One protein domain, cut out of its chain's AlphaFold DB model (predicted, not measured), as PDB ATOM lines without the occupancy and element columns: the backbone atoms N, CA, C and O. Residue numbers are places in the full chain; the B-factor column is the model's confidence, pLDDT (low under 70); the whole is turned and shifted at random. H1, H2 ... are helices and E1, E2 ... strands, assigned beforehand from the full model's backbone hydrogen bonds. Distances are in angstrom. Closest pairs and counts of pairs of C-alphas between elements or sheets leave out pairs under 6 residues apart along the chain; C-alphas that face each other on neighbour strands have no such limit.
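AT A GLANCE: This is residues 362 to 400 and 443 to 508 of the 508 residues of an uncharacterized protein of Saprolegnia diclina (strain VS20) (UniProt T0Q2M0). What is the main picture? H3 lies in the middle of a small body of crossing helices, with H1 across it on one side and H5 across it on the other; H6 packs on the first part of H1 and H4 on H5. H2 lies at the body's edge, E1 and E2 make a small two-stranded ribbon, and residues 503 to 508 stick out as a tail. How is it made up? The printed part has 105 residues, with six named helices and two named strands in the order H1 H2 E1 E2 H3 H4 H5 H6; the class is mostly helix, and the sheet, order E1 - E2, is antiparallel. The whole is compact, with a radius of gyration of the C-alphas of 14.9 A and spans of 43 by 33 by 21 A.

IN THESE COORDINATES: Where are the strands? E1 is residues 395 to 398, beginning at C-alpha 395 (4.188, -32.060, 34.244), and E2 is residues 443 to 446. Where are the helices? H1, residues 363 to 378, is the longest at 21.9 A and begins at C-alpha 363 (16.351, -30.873, 9.060). H2 is residues 382 to 389, H3 residues 448 to 457 over 14.5 A, H4 residues 462 to 466 and H5 residues 474 to 482 over 12.2 A. H6, residues 492 to 502, measures 15.3 A and ends at C-alpha 502 (22.404, -27.852, 17.882).

HOW THE PARTS SIT: How do the strands pair? E1 and E2 are antiparallel neighbours at 145 degrees, with N 397 and O 444 at 2.9 A and N 444 and O 397 at 3.0 A, within hydrogen-bond range. What touches H3? H5 touches it, about perpendicular at 76 degrees, the closest C-alphas being Val 452 and Ala 481, 5.2 A apart. Residues 372 to 376 of H1 touch it at a steep tilt of 69.8 degrees, only just short of about perpendicular, with C-alphas Arg 372 and Ile 453 closest at 6.4 A. Where are the other helices? Residues 364 to 368 of H1 touch H6 at a steep tilt of 47 degrees, opposite ways, with C-alphas Ser 364 and Ala 498 closest at 4.9 A. H4 touches H5 at C-alphas Cys 466 and Cys 474, 5.7 A apart, while H2 and H5 are close but not clearly touching, their closest C-alphas, Met 387 and Ala 480, being 7.6 A apart. Are the helix backbones complete? In H1, H2, H3, H4, H5 and H6 every O i to N i+4 pair is within hydrogen-bond range.

THE WHOLE: How large is it? The two C-alphas farthest apart, Ala 382 and Cys 508, are 51.9 A apart. Where is the cut? Residues 401 to 442 are not printed, and C-alphas 400 and 443 are 9.4 A apart across it; of the links printed whole, none is long. Where is confidence low? Residues 486 to 487 and 504 to 508 have pLDDT under 70, against a mean of 83.9 for the printed part.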
ATOM      1  N   PRO A 362      16.607 -27.125  12.123       89.44
ATOM      2  CA  PRO A 362      17.482 -27.992  11.344       89.44
ATOM      3  C   PRO A 362      16.786 -29.284  10.905       89.44
ATOM      4  O   PRO A 362      16.178 -29.985  11.719       89.44
ATOM      5  N   GLU A 363      16.946 -29.655   9.634       88.88
ATOM      6  CA  GLU A 363      16.351 -30.873   9.060       88.88
ATOM      7  C   GLU A 363      16.772 -32.153   9.800       88.88
ATOM      8  O   GLU A 363      16.002 -33.113   9.904       88.88
ATOM      9  N   SER A 364      17.979 -32.166  10.374       91.62
ATOM     10  CA  SER A 364      18.465 -33.280  11.191       91.62
ATOM     11  C   SER A 364      17.655 -33.464  12.479       91.62
ATOM     12  O   SER A 364      17.400 -34.601  12.877       91.62
ATOM     13  N   LEU A 365      17.190 -32.375  13.107       90.62
ATOM     14  CA  LEU A 365      16.315 -32.438  14.282       90.62
ATOM     15  C   LEU A 365      14.912 -32.900  13.918       90.62
ATOM     16  O   LEU A 365      14.329 -33.706  14.641       90.62
ATOM     17  N   ILE A 366      14.395 -32.427  12.785       89.50
ATOM     18  CA  ILE A 366      13.119 -32.887  12.236       89.50
ATOM     19  C   ILE A 366      13.166 -34.404  12.004       89.50
ATOM     20  O   ILE A 366      12.278 -35.129  12.454       89.50
ATOM     21  N   SER A 367      14.242 -34.890  11.380       89.56
ATOM     22  CA  SER A 367      14.443 -36.312  11.084       89.56
ATOM     23  C   SER A 367      14.572 -37.159  12.352       89.56
ATOM     24  O   SER A 367      13.924 -38.200  12.465       89.56
ATOM     25  N   LEU A 368      15.349 -36.700  13.343       90.62
ATOM     26  CA  LEU A 368      15.467 -37.383  14.634       90.62
ATOM     27  C   LEU A 368      14.119 -37.434  15.364       90.62
ATOM     28  O   LEU A 368      13.743 -38.481  15.892       90.62
ATOM     29  N   ARG A 369      13.367 -36.326  15.379       88.75
ATOM     30  CA  ARG A 369      12.027 -36.283  15.978       88.75
ATOM     31  C   ARG A 369      11.097 -37.282  15.298       88.75
ATOM     32  O   ARG A 369      10.425 -38.031  16.001       88.75
ATOM     33  N   ALA A 370      11.060 -37.300  13.966       86.81
ATOM     34  CA  ALA A 370      10.221 -38.220  13.205       86.81
ATOM     35  C   ALA A 370      10.544 -39.683  13.545       86.81
ATOM     36  O   ALA A 370       9.646 -40.433  13.916       86.81
ATOM     37  N   ASP A 371      11.827 -40.061  13.542       88.19
ATOM     38  CA  ASP A 371      12.265 -41.411  13.910       88.19
ATOM     39  C   ASP A 371      11.840 -41.801  15.339       88.19
ATOM     40  O   ASP A 371      11.310 -42.893  15.554       88.19
ATOM     41  N   ARG A 372      12.003 -40.901  16.319       88.12
ATOM     42  CA  ARG A 372      11.615 -41.169  17.713       88.12
ATOM     43  C   ARG A 372      10.102 -41.251  17.909       88.12
ATOM     44  O   ARG A 372       9.644 -42.120  18.647       88.12
ATOM     45  N   VAL A 373       9.331 -40.405  17.228       86.75
ATOM     46  CA  VAL A 373       7.860 -40.452  17.236       86.75
ATOM     47  C   VAL A 373       7.361 -41.763  16.621       86.75
ATOM     48  O   VAL A 373       6.548 -42.456  17.231       86.75
ATOM     49  N   THR A 374       7.896 -42.164  15.464       86.06
ATOM     50  CA  THR A 374       7.562 -43.449  14.832       86.06
ATOM     51  C   THR A 374       7.957 -44.630  15.715       86.06
ATOM     52  O   THR A 374       7.202 -45.593  15.820       86.06
ATOM     53  N   ALA A 375       9.114 -44.576  16.378       86.44
ATOM     54  CA  ALA A 375       9.548 -45.631  17.288       86.44
ATOM     55  C   ALA A 375       8.635 -45.758  18.518       86.44
ATOM     56  O   ALA A 375       8.326 -46.878  18.924       86.44
ATOM     57  N   LEU A 376       8.196 -44.630  19.089       85.88
ATOM     58  CA  LEU A 376       7.280 -44.597  20.228       85.88
ATOM     59  C   LEU A 376       5.929 -45.219  19.864       85.88
ATOM     60  O   LEU A 376       5.483 -46.170  20.503       85.88
ATOM     61  N   TYR A 377       5.297 -44.714  18.807       84.25
ATOM     62  CA  TYR A 377       3.950 -45.136  18.430       84.25
ATOM     63  C   TYR A 377       3.918 -46.495  17.721       84.25
ATOM     64  O   TYR A 377       2.950 -47.236  17.859       84.25
ATOM     65  N   GLY A 378       4.997 -46.888  17.041       82.31
ATOM     66  CA  GLY A 378       5.139 -48.228  16.467       82.31
ATOM     67  C   GLY A 378       5.270 -49.343  17.512       82.31
ATOM     68  O   GLY A 378       5.041 -50.506  17.193       82.31
ATOM     69  N   ALA A 379       5.615 -49.008  18.761       80.25
ATOM     70  CA  ALA A 379       5.721 -49.956  19.871       80.25
ATOM     71  C   ALA A 379       4.426 -50.073  20.707       80.25
ATOM     72  O   ALA A 379       4.415 -50.755  21.739       80.25
ATOM     73  N   TRP A 380       3.331 -49.414  20.303       84.00
ATOM     74  CA  TRP A 380       2.095 -49.418  21.083       84.00
ATOM     75  C   TRP A 380       1.390 -50.777  21.093       84.00
ATOM     76  O   TRP A 380       1.203 -51.441  20.077       84.00
ATOM     77  N   ASN A 381       0.926 -51.157  22.275       85.44
ATOM     78  CA  ASN A 381      -0.015 -52.234  22.527       85.44
ATOM     79  C   ASN A 381      -0.950 -51.799  23.670       85.44
ATOM     80  O   ASN A 381      -0.766 -50.733  24.259       85.44
ATOM     81  N   ALA A 382      -1.948 -52.619  24.009       85.56
ATOM     82  CA  ALA A 382      -2.918 -52.271  25.050       85.56
ATOM     83  C   ALA A 382      -2.267 -51.950  26.412       85.56
ATOM     84  O   ALA A 382      -2.713 -51.040  27.102       85.56
ATOM     85  N   SER A 383      -1.185 -52.646  26.781       85.81
ATOM     86  CA  SER A 383      -0.480 -52.417  28.047       85.81
ATOM     87  C   SER A 383       0.349 -51.132  28.032       85.81
ATOM     88  O   SER A 383       0.331 -50.392  29.013       85.81
ATOM     89  N   THR A 384       1.058 -50.833  26.939       86.56
ATOM     90  CA  THR A 384       1.819 -49.580  26.828       86.56
ATOM     91  C   THR A 384       0.902 -48.369  26.691       86.56
ATOM     92  O   THR A 384       1.229 -47.314  27.225       86.56
ATOM     93  N   ALA A 385      -0.271 -48.514  26.068       85.88
ATOM     94  CA  ALA A 385      -1.299 -47.474  26.037       85.88
ATOM     95  C   ALA A 385      -1.873 -47.182  27.434       85.88
ATOM     96  O   ALA A 385      -1.966 -46.017  27.819       85.88
ATOM     97  N   ASP A 386      -2.187 -48.223  28.213       87.56
ATOM     98  CA  ASP A 386      -2.671 -48.077  29.591       87.56
ATOM     99  C   ASP A 386      -1.628 -47.375  30.474       87.56
ATOM    100  O   ASP A 386      -1.911 -46.328  31.051       87.56
ATOM    101  N   MET A 387      -0.374 -47.845  30.463       87.31
ATOM    102  CA  MET A 387       0.727 -47.192  31.184       87.31
ATOM    103  C   MET A 387       0.932 -45.735  30.749       87.31
ATOM    104  O   MET A 387       1.079 -44.858  31.598       87.31
ATOM    105  N   TYR A 388       0.905 -45.450  29.445       88.44
ATOM    106  CA  TYR A 388       1.032 -44.089  28.920       88.44
ATOM    107  C   TYR A 388      -0.086 -43.167  29.426       88.44
ATOM    108  O   TYR A 388       0.172 -42.017  29.783       88.44
ATOM    109  N   SER A 389      -1.315 -43.682  29.526       87.00
ATOM    110  CA  SER A 389      -2.470 -42.919  30.011       87.00
ATOM    111  C   SER A 389      -2.348 -42.487  31.479       87.00
ATOM    112  O   SER A 389      -2.951 -41.484  31.860       87.00
ATOM    113  N   THR A 390      -1.525 -43.187  32.273       87.12
ATOM    114  CA  THR A 390      -1.261 -42.861  33.687       87.12
ATOM    115  C   THR A 390      -0.207 -41.774  33.896       87.12
ATOM    116  O   THR A 390      -0.090 -41.266  35.008       87.12
ATOM    117  N   LEU A 391       0.561 -41.402  32.862       87.62
ATOM    118  CA  LEU A 391       1.555 -40.332  32.981       87.62
ATOM    119  C   LEU A 391       0.878 -38.995  33.305       87.62
ATOM    120  O   LEU A 391      -0.198 -38.703  32.789       87.62
ATOM    121  N   GLU A 392       1.519 -38.138  34.093       83.38
ATOM    122  CA  GLU A 392       1.007 -36.790  34.372       83.38
ATOM    123  C   GLU A 392       0.774 -36.011  33.060       83.38
ATOM    124  O   GLU A 392       1.650 -35.972  32.193       83.38
ATOM    125  N   THR A 393      -0.411 -35.418  32.883       75.88
ATOM    126  CA  THR A 393      -0.750 -34.638  31.676       75.88
ATOM    127  C   THR A 393      -0.158 -33.229  31.690       75.88
ATOM    128  O   THR A 393       0.092 -32.682  30.621       75.88
ATOM    129  N   ASP A 394       0.087 -32.652  32.872       76.06
ATOM    130  CA  ASP A 394       0.634 -31.297  33.052       76.06
ATOM    131  C   ASP A 394       1.878 -31.308  33.960       76.06
ATOM    132  O   ASP A 394       1.951 -30.657  35.014       76.06
ATOM    133  N   LEU A 395       2.896 -32.084  33.562       84.81
ATOM    134  CA  LEU A 395       4.188 -32.060  34.244       84.81
ATOM    135  C   LEU A 395       4.877 -30.712  33.996       84.81
ATOM    136  O   LEU A 395       5.572 -30.520  32.999       84.81
ATOM    137  N   ARG A 396       4.702 -29.785  34.935       86.62
ATOM    138  CA  ARG A 396       5.399 -28.496  34.961       86.62
ATOM    139  C   ARG A 396       6.711 -28.589  35.729       86.62
ATOM    140  O   ARG A 396       6.709 -28.975  36.900       86.62
ATOM    141  N   VAL A 397       7.799 -28.190  35.078       85.94
ATOM    142  CA  VAL A 397       9.162 -28.177  35.630       85.94
ATOM    143  C   VAL A 397       9.739 -26.766  35.643       85.94
ATOM    144  O   VAL A 397       9.418 -25.958  34.770       85.94
ATOM    145  N   THR A 398      10.597 -26.481  36.619       87.06
ATOM    146  CA  THR A 398      11.438 -25.279  36.650       87.06
ATOM    147  C   THR A 398      12.710 -25.547  35.864       87.06
ATOM    148  O   THR A 398      13.384 -26.551  36.098       87.06
ATOM    149  N   LEU A 399      13.060 -24.671  34.928       83.44
ATOM    150  CA  LEU A 399      14.273 -24.835  34.133       83.44
ATOM    151  C   LEU A 399      15.356 -23.908  34.687       83.44
ATOM    152  O   LEU A 399      15.342 -22.702  34.470       83.44
ATOM    153  N   VAL A 400      16.289 -24.479  35.447       83.38
ATOM    154  CA  VAL A 400      17.440 -23.754  35.995       83.38
ATOM    155  C   VAL A 400      18.700 -24.499  35.568       83.38
ATOM    156  O   VAL A 400      18.877 -25.656  35.955       83.38
ATOM    157  N   THR A 443       8.820 -21.674  34.131       89.69
ATOM    158  CA  THR A 443       8.222 -23.001  34.183       89.69
ATOM    159  C   THR A 443       7.791 -23.445  32.795       89.69
ATOM    160  O   THR A 443       7.276 -22.651  32.007       89.69
ATOM    161  N   VAL A 444       7.996 -24.724  32.490       88.12
ATOM    162  CA  VAL A 444       7.592 -25.334  31.218       88.12
ATOM    163  C   VAL A 444       6.770 -26.580  31.503       88.12
ATOM    164  O   VAL A 444       7.153 -27.400  32.333       88.12
ATOM    165  N   ALA A 445       5.633 -26.707  30.820       88.56
ATOM    166  CA  ALA A 445       4.870 -27.946  30.783       88.56
ATOM    167  C   ALA A 445       5.516 -28.896  29.769       88.56
ATOM    168  O   ALA A 445       5.739 -28.508  28.621       88.56
ATOM    169  N   ILE A 446       5.832 -30.120  30.186       87.12
ATOM    170  CA  ILE A 446       6.405 -31.152  29.321       87.12
ATOM    171  C   ILE A 446       5.276 -32.081  28.860       87.12
ATOM    172  O   ILE A 446       4.742 -32.830  29.680       87.12
ATOM    173  N   PRO A 447       4.929 -32.091  27.558       86.94
ATOM    174  CA  PRO A 447       3.981 -33.057  27.015       86.94
ATOM    175  C   PRO A 447       4.482 -34.494  27.193       86.94
ATOM    176  O   PRO A 447       5.678 -34.760  27.044       86.94
ATOM    177  N   ARG A 448       3.571 -35.443  27.423       88.50
ATOM    178  CA  ARG A 448       3.895 -36.873  27.572       88.50
ATOM    179  C   ARG A 448       4.760 -37.453  26.433       88.50
ATOM    180  O   ARG A 448       5.719 -38.155  26.762       88.50
ATOM    181  N   PRO A 449       4.545 -37.145  25.132       86.56
ATOM    182  CA  PRO A 449       5.392 -37.685  24.070       86.56
ATOM    183  C   PRO A 449       6.815 -37.145  24.193       86.56
ATOM    184  O   PRO A 449       7.780 -37.898  24.085       86.56
ATOM    185  N   SER A 450       6.948 -35.847  24.482       88.00
ATOM    186  CA  SER A 450       8.235 -35.187  24.695       88.00
ATOM    187  C   SER A 450       8.970 -35.769  25.897       88.00
ATOM    188  O   SER A 450      10.178 -35.953  25.823       88.00
ATOM    189  N   LEU A 451       8.252 -36.108  26.972       88.81
ATOM    190  CA  LEU A 451       8.815 -36.751  28.157       88.81
ATOM    191  C   LEU A 451       9.432 -38.116  27.823       88.81
ATOM    192  O   LEU A 451      10.597 -38.358  28.131       88.81
ATOM    193  N   VAL A 452       8.666 -38.999  27.173       89.00
ATOM    194  CA  VAL A 452       9.135 -40.353  26.828       89.00
ATOM    195  C   VAL A 452      10.280 -40.290  25.813       89.00
ATOM    196  O   VAL A 452      11.286 -40.983  25.967       89.00
ATOM    197  N   ILE A 453      10.174 -39.418  24.805       88.31
ATOM    198  CA  ILE A 453      11.238 -39.215  23.815       88.31
ATOM    199  C   ILE A 453      12.498 -38.656  24.485       88.31
ATOM    200  O   ILE A 453      13.581 -39.184  24.243       88.31
ATOM    201  N   ALA A 454      12.387 -37.646  25.351       87.75
ATOM    202  CA  ALA A 454      13.533 -37.072  26.055       87.75
ATOM    203  C   ALA A 454      14.240 -38.114  26.931       87.75
ATOM    204  O   ALA A 454      15.462 -38.223  26.865       87.75
ATOM    205  N   MET A 455      13.485 -38.947  27.656       87.75
ATOM    206  CA  MET A 455      14.040 -40.056  28.442       87.75
ATOM    207  C   MET A 455      14.800 -41.082  27.589       87.75
ATOM    208  O   MET A 455      15.667 -41.775  28.112       87.75
ATOM    209  N   SER A 456      14.508 -41.181  26.287       85.88
ATOM    210  CA  SER A 456      15.267 -42.039  25.367       85.88
ATOM    211  C   SER A 456      16.600 -41.428  24.928       85.88
ATOM    212  O   SER A 456      17.483 -42.156  24.484       85.88
ATOM    213  N   LEU A 457      16.745 -40.104  25.039       87.12
ATOM    214  CA  LEU A 457      17.897 -39.341  24.553       87.12
ATOM    215  C   LEU A 457      18.908 -39.012  25.664       87.12
ATOM    216  O   LEU A 457      20.081 -38.781  25.372       87.12
ATOM    217  N   VAL A 458      18.471 -38.982  26.925       85.25
ATOM    218  CA  VAL A 458      19.320 -38.640  28.076       85.25
ATOM    219  C   VAL A 458      19.930 -39.877  28.731       85.25
ATOM    220  O   VAL A 458      19.331 -40.948  28.760       85.25
ATOM    221  N   HIS A 459      21.137 -39.706  29.270       84.25
ATOM    222  CA  HIS A 459      21.864 -40.749  30.004       84.25
ATOM    223  C   HIS A 459      22.021 -40.414  31.500       84.25
ATOM    224  O   HIS A 459      22.563 -41.222  32.253       84.25
ATOM    225  N   ASP A 460      21.564 -39.234  31.931       86.44
ATOM    226  CA  ASP A 460      21.597 -38.803  33.327       86.44
ATOM    227  C   ASP A 460      20.678 -39.660  34.209       86.44
ATOM    228  O   ASP A 460      19.659 -40.192  33.759       86.44
ATOM    229  N   SER A 461      21.021 -39.791  35.494       89.75
ATOM    230  CA  SER A 461      20.153 -40.491  36.440       89.75
ATOM    231  C   SER A 461      18.896 -39.670  36.737       89.75
ATOM    232  O   SER A 461      18.933 -38.442  36.814       89.75
ATOM    233  N   ILE A 462      17.776 -40.361  36.971       89.56
ATOM    234  CA  ILE A 462      16.507 -39.729  37.366       89.56
ATOM    235  C   ILE A 462      16.697 -38.863  38.618       89.56
ATOM    236  O   ILE A 462      16.174 -37.754  38.673       89.56
ATOM    237  N   ASP A 463      17.501 -39.321  39.581       89.06
ATOM    238  CA  ASP A 463      17.818 -38.556  40.789       89.06
ATOM    239  C   ASP A 463      18.532 -37.237  40.466       89.06
ATOM    240  O   ASP A 463      18.189 -36.204  41.037       89.06
ATOM    241  N   ALA A 464      19.485 -37.240  39.527       87.94
ATOM    242  CA  ALA A 464      20.196 -36.030  39.119       87.94
ATOM    243  C   ALA A 464      19.268 -35.036  38.402       87.94
ATOM    244  O   ALA A 464      19.317 -33.839  38.686       87.94
ATOM    245  N   ILE A 465      18.388 -35.531  37.522       87.00
ATOM    246  CA  ILE A 465      17.388 -34.710  36.825       87.00
ATOM    247  C   ILE A 465      16.407 -34.101  37.839       87.00
ATOM    248  O   ILE A 465      16.157 -32.895  37.831       87.00
ATOM    249  N   CYS A 466      15.873 -34.919  38.747       87.31
ATOM    250  CA  CYS A 466      14.879 -34.480  39.721       87.31
ATOM    251  C   CYS A 466      15.457 -33.632  40.857       87.31
ATOM    252  O   CYS A 466      14.714 -32.850  41.442       87.31
ATOM    253  N   ALA A 467      16.762 -33.704  41.136       86.12
ATOM    254  CA  ALA A 467      17.424 -32.802  42.080       86.12
ATOM    255  C   ALA A 467      17.362 -31.326  41.644       86.12
ATOM    256  O   ALA A 467      17.464 -30.438  42.486       86.12
ATOM    257  N   GLN A 468      17.162 -31.056  40.348       82.00
ATOM    258  CA  GLN A 468      16.968 -29.703  39.810       82.00
ATOM    259  C   GLN A 468      15.514 -29.212  39.920       82.00
ATOM    260  O   GLN A 468      15.199 -28.107  39.483       82.00
ATOM    261  N   GLN A 469      14.605 -30.034  40.451       83.12
ATOM    262  CA  GLN A 469      13.173 -29.754  40.492       83.12
ATOM    263  C   GLN A 469      12.674 -29.595  41.925       83.12
ATOM    264  O   GLN A 469      13.038 -30.339  42.832       83.12
ATOM    265  N   SER A 470      11.754 -28.654  42.122       71.38
ATOM    266  CA  SER A 470      11.100 -28.422  43.415       71.38
ATOM    267  C   SER A 470       9.931 -29.384  43.690       71.38
ATOM    268  O   SER A 470       9.468 -29.501  44.829       71.38
ATOM    269  N   ARG A 471       9.433 -30.098  42.666       70.62
ATOM    270  CA  ARG A 471       8.266 -30.994  42.766       70.62
ATOM    271  C   ARG A 471       8.640 -32.430  43.135       70.62
ATOM    272  O   ARG A 471       9.449 -33.074  42.476       70.62
ATOM    273  N   ARG A 472       7.899 -32.991  44.097       71.50
ATOM    274  CA  ARG A 472       8.050 -34.382  44.572       71.50
ATOM    275  C   ARG A 472       7.616 -35.459  43.568       71.50
ATOM    276  O   ARG A 472       8.021 -36.600  43.719       71.50
ATOM    277  N   VAL A 473       6.824 -35.098  42.556       80.75
ATOM    278  CA  VAL A 473       6.256 -36.031  41.558       80.75
ATOM    279  C   VAL A 473       7.262 -36.383  40.444       80.75
ATOM    280  O   VAL A 473       7.032 -37.296  39.660       80.75
ATOM    281  N   CYS A 474       8.407 -35.691  40.372       84.50
ATOM    282  CA  CYS A 474       9.392 -35.891  39.305       84.50
ATOM    283  C   CYS A 474       9.900 -37.347  39.193       84.50
ATOM    284  O   CYS A 474       9.801 -37.906  38.097       84.50
ATOM    285  N   PRO A 475      10.377 -38.012  40.270       88.38
ATOM    286  CA  PRO A 475      10.964 -39.347  40.137       88.38
ATOM    287  C   PRO A 475       9.956 -40.401  39.674       88.38
ATOM    288  O   PRO A 475      10.267 -41.205  38.798       88.38
ATOM    289  N   GLU A 476       8.737 -40.377  40.219       87.88
ATOM    290  CA  GLU A 476       7.670 -41.326  39.873       87.88
ATOM    291  C   GLU A 476       7.296 -41.225  38.389       87.88
ATOM    292  O   GLU A 476       7.241 -42.238  37.686       87.88
ATOM    293  N   THR A 477       7.126 -39.998  37.890       88.38
ATOM    294  CA  THR A 477       6.777 -39.738  36.491       88.38
ATOM    295  C   THR A 477       7.897 -40.137  35.527       88.38
ATOM    296  O   THR A 477       7.622 -40.759  34.499       88.38
ATOM    297  N   LEU A 478       9.165 -39.849  35.852       89.25
ATOM    298  CA  LEU A 478      10.299 -40.247  35.005       89.25
ATOM    299  C   LEU A 478      10.515 -41.767  34.993       89.25
ATOM    300  O   LEU A 478      10.794 -42.331  33.935       89.25
ATOM    301  N   LEU A 479      10.325 -42.448  36.129       89.44
ATOM    302  CA  LEU A 479      10.387 -43.912  36.206       89.44
ATOM    303  C   LEU A 479       9.278 -44.574  35.380       89.44
ATOM    304  O   LEU A 479       9.514 -45.596  34.734       89.44
ATOM    305  N   ALA A 480       8.070 -44.005  35.384       88.62
ATOM    306  CA  ALA A 480       6.975 -44.476  34.541       88.62
ATOM    307  C   ALA A 480       7.278 -44.257  33.048       88.62
ATOM    308  O   ALA A 480       7.136 -45.186  32.254       88.62
ATOM    309  N   ALA A 481       7.780 -43.075  32.674       89.56
ATOM    310  CA  ALA A 481       8.177 -42.771  31.298       89.56
ATOM    311  C   ALA A 481       9.314 -43.680  30.795       89.56
ATOM    312  O   ALA A 481       9.296 -44.106  29.642       89.56
ATOM    313  N   GLN A 482      10.261 -44.055  31.661       88.44
ATOM    314  CA  GLN A 482      11.361 -44.960  31.314       88.44
ATOM    315  C   GLN A 482      10.875 -46.364  30.903       88.44
ATOM    316  O   GLN A 482      11.487 -47.020  30.061       88.44
ATOM    317  N   LYS A 483       9.749 -46.835  31.454       86.94
ATOM    318  CA  LYS A 483       9.146 -48.126  31.070       86.94
ATOM    319  C   LYS A 483       8.492 -48.096  29.687       86.94
ATOM    320  O   LYS A 483       8.237 -49.151  29.118       86.94
ATOM    321  N   LEU A 484       8.217 -46.900  29.167       86.88
ATOM    322  CA  LEU A 484       7.577 -46.659  27.872       86.88
ATOM    323  C   LEU A 484       8.592 -46.375  26.758       86.88
ATOM    324  O   LEU A 484       8.198 -46.058  25.637       86.88
ATOM    325  N   LEU A 485       9.892 -46.473  27.057       80.12
ATOM    326  CA  LEU A 485      10.939 -46.207  26.083       80.12
ATOM    327  C   LEU A 485      10.813 -47.135  24.871       80.12
ATOM    328  O   LEU A 485      10.672 -48.352  25.037       80.12
ATOM    329  N   PRO A 486      10.913 -46.591  23.646       69.50
ATOM    330  CA  PRO A 486      10.877 -47.419  22.458       69.50
ATOM    331  C   PRO A 486      12.047 -48.408  22.482       69.50
ATOM    332  O   PRO A 486      13.204 -48.021  22.629       69.50
ATOM    333  N   HIS A 487      11.761 -49.696  22.273       64.75
ATOM    334  CA  HIS A 487      12.790 -50.742  22.193       64.75
ATOM    335  C   HIS A 487      13.731 -50.576  20.986       64.75
ATOM    336  O   HIS A 487      14.775 -51.226  20.907       64.75
ATOM    337  N   ARG A 488      13.361 -49.719  20.026       72.81
ATOM    338  CA  ARG A 488      14.160 -49.427  18.839       72.81
ATOM    339  C   ARG A 488      15.330 -48.512  19.200       72.81
ATOM    340  O   ARG A 488      15.130 -47.358  19.592       72.81
ATOM    341  N   GLN A 489      16.548 -49.014  18.985       79.56
ATOM    342  CA  GLN A 489      17.773 -48.227  19.132       79.56
ATOM    343  C   GLN A 489      17.706 -46.933  18.310       79.56
ATOM    344  O   GLN A 489      17.092 -46.884  17.238       79.56
ATOM    345  N   ILE A 490      18.293 -45.870  18.856       85.19
ATOM    346  CA  ILE A 490      18.447 -44.592  18.160       85.19
ATOM    347  C   ILE A 490      19.467 -44.781  17.046       85.19
ATOM    348  O   ILE A 490      20.525 -45.360  17.286       85.19
ATOM    349  N   ASP A 491      19.154 -44.291  15.848       88.81
ATOM    350  CA  ASP A 491      20.144 -44.222  14.780       88.81
ATOM    351  C   ASP A 491      21.274 -43.265  15.216       88.81
ATOM    352  O   ASP A 491      21.029 -42.064  15.397       88.81
ATOM    353  N   PRO A 492      22.509 -43.767  15.404       89.56
ATOM    354  CA  PRO A 492      23.615 -42.949  15.887       89.56
ATOM    355  C   PRO A 492      23.975 -41.824  14.908       89.56
ATOM    356  O   PRO A 492      24.461 -40.782  15.343       89.56
ATOM    357  N   VAL A 493      23.710 -41.995  13.608       93.00
ATOM    358  CA  VAL A 493      23.960 -40.969  12.587       93.00
ATOM    359  C   VAL A 493      22.950 -39.834  12.722       93.00
ATOM    360  O   VAL A 493      23.344 -38.667  12.728       93.00
ATOM    361  N   LEU A 494      21.661 -40.154  12.892       91.12
ATOM    362  CA  LEU A 494      20.628 -39.138  13.123       91.12
ATOM    363  C   LEU A 494      20.909 -38.348  14.400       91.12
ATOM    364  O   LEU A 494      20.843 -37.120  14.383       91.12
ATOM    365  N   LEU A 495      21.279 -39.040  15.482       90.81
ATOM    366  CA  LEU A 495      21.627 -38.398  16.746       90.81
ATOM    367  C   LEU A 495      22.843 -37.477  16.592       90.81
ATOM    368  O   LEU A 495      22.783 -36.318  16.991       90.81
ATOM    369  N   GLN A 496      23.917 -37.947  15.956       92.19
ATOM    370  CA  GLN A 496      25.124 -37.146  15.753       92.19
ATOM    371  C   GLN A 496      24.853 -35.899  14.899       92.19
ATOM    372  O   GLN A 496      25.332 -34.809  15.232       92.19
ATOM    373  N   ASN A 497      24.075 -36.029  13.822       93.31
ATOM    374  CA  ASN A 497      23.716 -34.908  12.952       93.31
ATOM    375  C   ASN A 497      22.830 -33.888  13.680       93.31
ATOM    376  O   ASN A 497      23.044 -32.681  13.553       93.31
ATOM    377  N   ALA A 498      21.868 -34.361  14.474       91.31
ATOM    378  CA  ALA A 498      21.025 -33.533  15.329       91.31
ATOM    379  C   ALA A 498      21.847 -32.764  16.375       91.31
ATOM    380  O   ALA A 498      21.744 -31.544  16.476       91.31
ATOM    381  N   THR A 499      22.719 -33.453  17.117       89.81
ATOM    382  CA  THR A 499      23.583 -32.826  18.127       89.81
ATOM    383  C   THR A 499      24.554 -31.830  17.504       89.81
ATOM    384  O   THR A 499      24.820 -30.785  18.090       89.81
ATOM    385  N   THR A 500      25.081 -32.122  16.313       90.62
ATOM    386  CA  THR A 500      25.984 -31.206  15.602       90.62
ATOM    387  C   THR A 500      25.250 -29.946  15.153       90.62
ATOM    388  O   THR A 500      25.782 -28.858  15.339       90.62
ATOM    389  N   ALA A 501      24.019 -30.073  14.652       88.31
ATOM    390  CA  ALA A 501      23.196 -28.930  14.255       88.31
ATOM    391  C   ALA A 501      22.758 -28.045  15.436       88.31
ATOM    392  O   ALA A 501      22.485 -26.865  15.245       88.31
ATOM    393  N   LEU A 502      22.699 -28.598  16.653       83.88
ATOM    394  CA  LEU A 502      22.404 -27.852  17.882       83.88
ATOM    395  C   LEU A 502      23.617 -27.135  18.479       83.88
ATOM    396  O   LEU A 502      23.443 -26.305  19.373       83.88
ATOM    397  N   LYS A 503      24.843 -27.455  18.045       77.50
ATOM    398  CA  LYS A 503      26.017 -26.727  18.525       77.50
ATOM    399  C   LYS A 503      25.934 -25.303  17.984       77.50
ATOM    400  O   LYS A 503      25.880 -25.134  16.768       77.50
ATOM    401  N   PRO A 504      25.929 -24.287  18.858       57.50
ATOM    402  CA  PRO A 504      25.801 -22.920  18.402       57.50
ATOM    403  C   PRO A 504      27.016 -22.563  17.546       57.50
ATOM    404  O   PRO A 504      28.155 -22.579  18.016       57.50
ATOM    405  N   THR A 505      26.775 -22.225  16.282       52.16
ATOM    406  CA  THR A 505      27.709 -21.439  15.480       52.16
ATOM    407  C   THR A 505      27.613 -20.003  15.979       52.16
ATOM    408  O   THR A 505      26.906 -19.180  15.406       52.16
ATOM    409  N   PHE A 506      28.248 -19.716  17.116       40.41
ATOM    410  CA  PHE A 506      28.456 -18.339  17.544       40.41
ATOM    411  C   PHE A 506      29.484 -17.707  16.601       40.41
ATOM    412  O   PHE A 506      30.684 -17.730  16.863       40.41
ATOM    413  N   GLU A 507      29.018 -17.185  15.470       39.66
ATOM    414  CA  GLU A 507      29.745 -16.145  14.751       39.66
ATOM    415  C   GLU A 507      29.326 -14.809  15.371       39.66
ATOM    416  O   GLU A 507      28.287 -14.256  15.017       39.66
ATOM    417  N   CYS A 508      30.087 -14.351  16.369       34.91
ATOM    418  CA  CYS A 508      29.992 -12.979  16.870       34.91
ATOM    419  C   CYS A 508      30.533 -11.982  15.836       34.91
ATOM    420  O   CYS A 508      31.600 -12.263  15.237       34.91
TER     421      CYS A 508